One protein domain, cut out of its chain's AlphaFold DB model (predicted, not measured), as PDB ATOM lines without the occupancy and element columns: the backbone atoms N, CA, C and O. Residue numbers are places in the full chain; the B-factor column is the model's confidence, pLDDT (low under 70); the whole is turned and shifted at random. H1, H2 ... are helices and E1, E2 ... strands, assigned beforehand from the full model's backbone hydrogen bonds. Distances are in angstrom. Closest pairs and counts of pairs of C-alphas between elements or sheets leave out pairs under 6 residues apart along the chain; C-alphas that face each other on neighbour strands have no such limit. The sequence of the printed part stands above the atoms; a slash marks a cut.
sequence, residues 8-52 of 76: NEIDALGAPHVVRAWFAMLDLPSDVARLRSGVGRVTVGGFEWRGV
ATOM      1  N   ASN A   8      99.881 112.047  23.306       86.50
ATOM      2  CA  ASN A   8      98.737 111.141  23.160       86.50
ATOM      3  C   ASN A   8      97.395 111.864  23.348       86.50
ATOM      4  O   ASN A   8      96.422 111.542  22.674       86.50
ATOM      5  N   GLU A   9      97.329 112.850  24.245       87.06
ATOM      6  CA  GLU A   9      96.116 113.651  24.440       87.06
ATOM      7  C   GLU A   9      95.848 114.563  23.242       87.06
ATOM      8  O   GLU A   9      94.697 114.735  22.856       87.06
ATOM      9  N   ILE A  10      96.894 115.111  22.620       84.62
ATOM     10  CA  ILE A  10      96.756 115.903  21.390       84.62
ATOM     11  C   ILE A  10      96.224 115.037  20.243       84.62
ATOM     12  O   ILE A  10      95.305 115.466  19.548       84.62
ATOM     13  N   ASP A  11      96.760 113.828  20.069       86.31
ATOM     14  CA  ASP A  11      96.304 112.897  19.032       86.31
ATOM     15  C   ASP A  11      94.833 112.501  19.244       86.31
ATOM     16  O   ASP A  11      94.006 112.596  18.337       86.31
ATOM     17  N   ALA A  12      94.459 112.199  20.492       82.69
ATOM     18  CA  ALA A  12      93.073 111.931  20.857       82.69
ATOM     19  C   ALA A  12      92.146 113.130  20.578       82.69
ATOM     20  O   ALA A  12      91.054 112.947  20.043       82.69
ATOM     21  N   LEU A  13      92.570 114.359  20.898       80.69
ATOM     22  CA  LEU A  13      91.795 115.578  20.637       80.69
ATOM     23  C   LEU A  13      91.631 115.890  19.141       80.69
ATOM     24  O   LEU A  13      90.700 116.608  18.777       80.69
ATOM     25  N   GLY A  14      92.513 115.364  18.287       79.62
ATOM     26  CA  GLY A  14      92.468 115.525  16.834       79.62
ATOM     27  C   GLY A  14      91.551 114.539  16.103       79.62
ATOM     28  O   GLY A  14      91.379 114.664  14.890       79.62
ATOM     29  N   ALA A  15      90.959 113.562  16.799       81.25
ATOM     30  CA  ALA A  15      90.158 112.529  16.152       81.25
ATOM     31  C   ALA A  15      88.864 113.096  15.511       81.25
ATOM     32  O   ALA A  15      88.240 114.000  16.074       81.25
ATOM     33  N   PRO A  16      88.377 112.531  14.382       74.50
ATOM     34  CA  PRO A  16      87.273 113.095  13.581       74.50
ATOM     35  C   PRO A  16      85.942 113.308  14.317       74.50
ATOM     36  O   PRO A  16      85.078 114.046  13.846       74.50
ATOM     37  N   HIS A  17      85.748 112.633  15.450       75.88
ATOM     38  CA  HIS A  17      84.513 112.665  16.236       75.88
ATOM     39  C   HIS A  17      84.675 113.381  17.578       75.88
ATOM     40  O   HIS A  17      83.756 113.373  18.401       75.88
ATOM     41  N   VAL A  18      85.827 114.012  17.809       73.69
ATOM     42  CA  VAL A  18      86.048 114.832  18.993       73.69
ATOM     43  C   VAL A  18      85.626 116.257  18.692       73.69
ATOM     44  O   VAL A  18      86.130 116.924  17.794       73.69
ATOM     45  N   VAL A  19      84.664 116.731  19.476       74.69
ATOM     46  CA  VAL A  19      84.183 118.107  19.420       74.69
ATOM     47  C   VAL A  19      84.548 118.818  20.708       74.69
ATOM     48  O   VAL A  19      84.481 118.251  21.802       74.69
ATOM     49  N   ARG A  20      84.911 120.095  20.588       77.25
ATOM     50  CA  ARG A  20      85.188 120.939  21.746       77.25
ATOM     51  C   ARG A  20      83.935 121.038  22.615       77.25
ATOM     52  O   ARG A  20      82.926 121.603  22.198       77.25
ATOM     53  N   ALA A  21      84.028 120.525  23.838       82.12
ATOM     54  CA  ALA A  21      82.982 120.707  24.827       82.12
ATOM     55  C   ALA A  21      83.040 122.127  25.402       82.12
ATOM     56  O   ALA A  21      84.116 122.642  25.714       82.12
ATOM     57  N   TRP A  22      81.881 122.755  25.567       85.88
ATOM     58  CA  TRP A  22      81.750 123.954  26.386       85.88
ATOM     59  C   TRP A  22      81.092 123.605  27.716       85.88
ATOM     60  O   TRP A  22      80.284 122.678  27.800       85.88
ATOM     61  N   PHE A  23      81.433 124.385  28.735       90.12
ATOM     62  CA  PHE A  23      80.872 124.319  30.077       90.12
ATOM     63  C   PHE A  23      80.432 125.727  30.471       90.12
ATOM     64  O   PHE A  23      81.175 126.686  30.262       90.12
ATOM     65  N   ALA A  24      79.220 125.860  31.000       89.62
ATOM     66  CA  ALA A  24      78.663 127.129  31.440       89.62
ATOM     67  C   ALA A  24      78.076 126.974  32.838       89.62
ATOM     68  O   ALA A  24      77.198 126.139  33.066       89.62
ATOM     69  N   MET A  25      78.572 127.786  33.765       93.12
ATOM     70  CA  MET A  25      77.978 127.954  35.081       93.12
ATOM     71  C   MET A  25      77.151 129.235  35.055       93.12
ATOM     72  O   MET A  25      77.678 130.300  34.736       93.12
ATOM     73  N   LEU A  26      75.859 129.116  35.334       89.38
ATOM     74  CA  LEU A  26      74.904 130.216  35.312       89.38
ATOM     75  C   LEU A  26      74.356 130.398  36.719       89.38
ATOM     76  O   LEU A  26      73.783 129.466  37.274       89.38
ATOM     77  N   ASP A  27      74.526 131.588  37.274       91.56
ATOM     78  CA  ASP A  27      73.852 131.986  38.503       91.56
ATOM     79  C   ASP A  27      72.430 132.437  38.139       91.56
ATOM     80  O   ASP A  27      72.247 133.454  37.462       91.56
ATOM     81  N   LEU A  28      71.429 131.613  38.457       86.00
ATOM     82  CA  LEU A  28      70.020 131.907  38.198       86.00
ATOM     83  C   LEU A  28      69.350 132.318  39.515       86.00
ATOM     84  O   LEU A  28      69.736 131.817  40.566       86.00
ATOM     85  N   PRO A  29      68.266 133.117  39.483       89.12
ATOM     86  CA  PRO A  29      67.540 133.501  40.699       89.12
ATOM     87  C   PRO A  29      67.073 132.319  41.559       89.12
ATOM     88  O   PRO A  29      66.823 132.481  42.748       89.12
ATOM     89  N   SER A  30      66.904 131.148  40.941       81.69
ATOM     90  CA  SER A  30      66.521 129.914  41.617       81.69
ATOM     91  C   SER A  30      67.704 129.163  42.227       81.69
ATOM     92  O   SER A  30      67.538 128.591  43.296       81.69
ATOM     93  N   ASP A  31      68.836 129.091  41.517       90.44
ATOM     94  CA  ASP A  31      70.038 128.336  41.905       90.44
ATOM     95  C   ASP A  31      71.143 128.475  40.836       90.44
ATOM     96  O   ASP A  31      70.910 128.934  39.714       90.44
ATOM     97  N   VAL A  32      72.333 127.958  41.132       93.75
ATOM     98  CA  VAL A  32      73.428 127.800  40.177       93.75
ATOM     99  C   VAL A  32      73.182 126.602  39.255       93.75
ATOM    100  O   VAL A  32      73.206 125.442  39.670       93.75
ATOM    101  N   ALA A  33      73.051 126.861  37.955       90.81
ATOM    102  CA  ALA A  33      72.981 125.832  36.924       90.81
ATOM    103  C   ALA A  33      74.363 125.550  36.311       90.81
ATOM    104  O   ALA A  33      75.067 126.462  35.879       90.81
ATOM    105  N   ARG A  34      74.736 124.268  36.207       94.00
ATOM    106  CA  ARG A  34      75.966 123.801  35.540       94.00
ATOM    107  C   ARG A  34      75.621 123.020  34.278       94.00
ATOM    108  O   ARG A  34      75.091 121.911  34.351       94.00
ATOM    109  N   LEU A  35      75.912 123.600  33.117       91.50
ATOM    110  CA  LEU A  35      75.516 123.088  31.804       91.50
ATOM    111  C   LEU A  35      76.732 122.764  30.931       91.50
ATOM    112  O   LEU A  35      77.760 123.435  31.026       91.50
ATOM    113  N   ARG A  36      76.599 121.774  30.040       90.56
ATOM    114  CA  ARG A  36      77.592 121.458  29.001       90.56
ATOM    115  C   ARG A  36      76.957 121.111  27.653       90.56
ATOM    116  O   ARG A  36      75.860 120.555  27.605       90.56
ATOM    117  N   SER A  37      77.678 121.338  26.554       87.00
ATOM    118  CA  SER A  37      77.329 120.763  25.235       87.00
ATOM    119  C   SER A  37      77.338 119.246  25.301       87.00
ATOM    120  O   SER A  37      78.331 118.731  25.788       87.00
ATOM    121  N   GLY A  38      76.368 118.523  24.748       83.38
ATOM    122  CA  GLY A  38      76.328 117.048  24.746       83.38
ATOM    123  C   GLY A  38      75.223 116.470  25.631       83.38
ATOM    124  O   GLY A  38      74.399 117.221  26.145       83.38
ATOM    125  N   VAL A  39      75.221 115.145  25.797       86.12
ATOM    126  CA  VAL A  39      74.123 114.372  26.411       86.12
ATOM    127  C   VAL A  39      74.449 113.966  27.846       86.12
ATOM    128  O   VAL A  39      75.611 113.740  28.186       86.12
ATOM    129  N   GLY A  40      73.412 113.800  28.667       88.56
ATOM    130  CA  GLY A  40      73.512 113.128  29.963       88.56
ATOM    131  C   GLY A  40      74.101 114.003  31.065       88.56
ATOM    132  O   GLY A  40      73.986 115.225  31.029       88.56
ATOM    133  N   ARG A  41      74.694 113.377  32.082       92.62
ATOM    134  CA  ARG A  41      75.359 114.050  33.207       92.62
ATOM    135  C   ARG A  41      76.804 113.573  33.282       92.62
ATOM    136  O   ARG A  41      77.063 112.391  33.075       92.62
ATOM    137  N   VAL A  42      77.735 114.486  33.551       92.94
ATOM    138  CA  VAL A  42      79.164 114.168  33.705       92.94
ATOM    139  C   VAL A  42      79.725 114.906  34.911       92.94
ATOM    140  O   VAL A  42      79.452 116.091  35.089       92.94
ATOM    141  N   THR A  43      80.547 114.224  35.703       95.62
ATOM    142  CA  THR A  43      81.275 114.835  36.818       95.62
ATOM    143  C   THR A  43      82.633 115.339  36.346       95.62
ATOM    144  O   THR A  43      83.448 114.560  35.859       95.62
ATOM    145  N   VAL A  44      82.893 116.640  36.496       91.75
ATOM    146  CA  VAL A  44      84.176 117.276  36.151       91.75
ATOM    147  C   VAL A  44      84.542 118.272  37.244       91.75
ATOM    148  O   VAL A  44      83.722 119.112  37.617       91.75
ATOM    149  N   GLY A  45      85.770 118.175  37.765       89.44
ATOM    150  CA  GLY A  45      86.261 119.069  38.821       89.44
ATOM    151  C   GLY A  45      85.445 118.999  40.117       89.44
ATOM    152  O   GLY A  45      85.300 120.010  40.792       89.44
ATOM    153  N   GLY A  46      84.858 117.837  40.427       95.00
ATOM    154  CA  GLY A  46      84.017 117.634  41.614       95.00
ATOM    155  C   GLY A  46      82.567 118.111  41.476       95.00
ATOM    156  O   GLY A  46      81.789 117.949  42.410       95.00
ATOM    157  N   PHE A  47      82.177 118.657  40.320       94.62
ATOM    158  CA  PHE A  47      80.813 119.119  40.073       94.62
ATOM    159  C   PHE A  47      80.112 118.273  39.018       94.62
ATOM    160  O   PHE A  47      80.732 117.852  38.040       94.62
ATOM    161  N   GLU A  48      78.807 118.074  39.190       95.75
ATOM    162  CA  GLU A  48      77.958 117.473  38.166       95.75
ATOM    163  C   GLU A  48      77.552 118.526  37.124       95.75
ATOM    164  O   GLU A  48      77.077 119.615  37.460       95.75
ATOM    165  N   TRP A  49      77.736 118.189  35.849       94.31
ATOM    166  CA  TRP A  49      77.396 119.025  34.702       94.31
ATOM    167  C   TRP A  49      76.316 118.359  33.863       94.31
ATOM    168  O   TRP A  49      76.468 117.216  33.423       94.31
ATOM    169  N   ARG A  50      75.240 119.099  33.588       91.81
ATOM    170  CA  ARG A  50      74.110 118.622  32.790       91.81
ATOM    171  C   ARG A  50      74.310 118.923  31.306       91.81
ATOM    172  O   ARG A  50      74.449 120.074  30.899       91.81
ATOM    173  N   GLY A  51      74.264 117.879  30.495       90.06
ATOM    174  CA  GLY A  51      74.182 117.933  29.045       90.06
ATOM    175  C   GLY A  51      72.873 118.548  28.567       90.06
ATOM    176  O   GLY A  51      71.794 118.176  29.037       90.06
ATOM    177  N   VAL A  52      72.975 119.502  27.643       86.94
ATOM    178  CA  VAL A  52      71.816 120.186  27.046       86.94
ATOM    179  C   VAL A  52      71.593 119.848  25.575       86.94
ATOM    180  O   VAL A  52      70.599 120.281  25.001       86.94
TER     181      VAL A  52
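Overview. This is residues 8 to 52 of the 76 residues of an uncharacterized protein of Bosea sp. CF476 (UniProt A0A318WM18). Two strand hairpins, E1 with E2 and E3 with E4, join along E2 and E4 into one small, strongly twisted sheet, the two hairpins crossing each other, and a short helix, H1, is held away from it at the end of an arm. Residues 8 to 18, with H1 in them, stick out at one end, and the tip of the first hairpin, residues 27 to 32, sticks out at the other; together they make the length. The printed part has 45 residues with one named helix and four named strands, in the order H1, E1, E2, E3, E4, and its class is mixed, helices and strands. The sheet is mixed, in the order E1, E2, E4, E3, and the whole is loose, with a radius of gyration of the C-alphas of 13.0 A and spans of 41 by 19 by 15 A.

Arrangement. Begin in the sheet with E2, residues 32 to 36, and E4, residues 47 to 51: these inner strands are parallel at 57 degrees, and N 50 and O 34 are 2.9 A apart, within hydrogen-bond range. Beside E2 look for the edge strand E1, residues 23 to 27, its antiparallel hairpin partner at 162 degrees, with N 24 and O 35 within hydrogen-bond range at 2.8 A. Beside E4 look for the other edge strand, E3, residues 41 to 44, antiparallel to it at 142 degrees in a second hairpin, with N 49 and O 42 within hydrogen-bond range at 2.8 A. The pairing of E4 is staggered: its residues 47 to 50 pair with E3 and its residues 50 to 51 with E2. From edge to edge the strands' lines turn by 94 degrees, and E1 and E3 are apart. H1, residues 8 to 13, is not on the sheet, with 0 pairs of C-alphas within 10 A; in it every O i to N i+4 pair is within hydrogen-bond range.

Along the chain. Find C-alpha 23 at (80.872, 124.319, 30.077); from there E1 runs 13.4 A to C-alpha 27. E2 covers 13.5 A, E3 9.8 A, and E4 12.9 A, ending at C-alpha 51 at (74.182, 117.933, 29.045). Go back to C-alpha 8 at (98.737, 111.141, 23.160) for H1, which measures 8.6 A.

Size, cuts and confidence. The two C-alphas farthest apart are those of Asn 8 and Pro 29, 42.2 A. The printed part has no cut. The link from H1 to E1, nine residues, is short, and the links E1 to E2, E2 to E3 and E3 to E4 are tight. The mean pLDDT of the printed part is 87.3, and no printed residue is under 70.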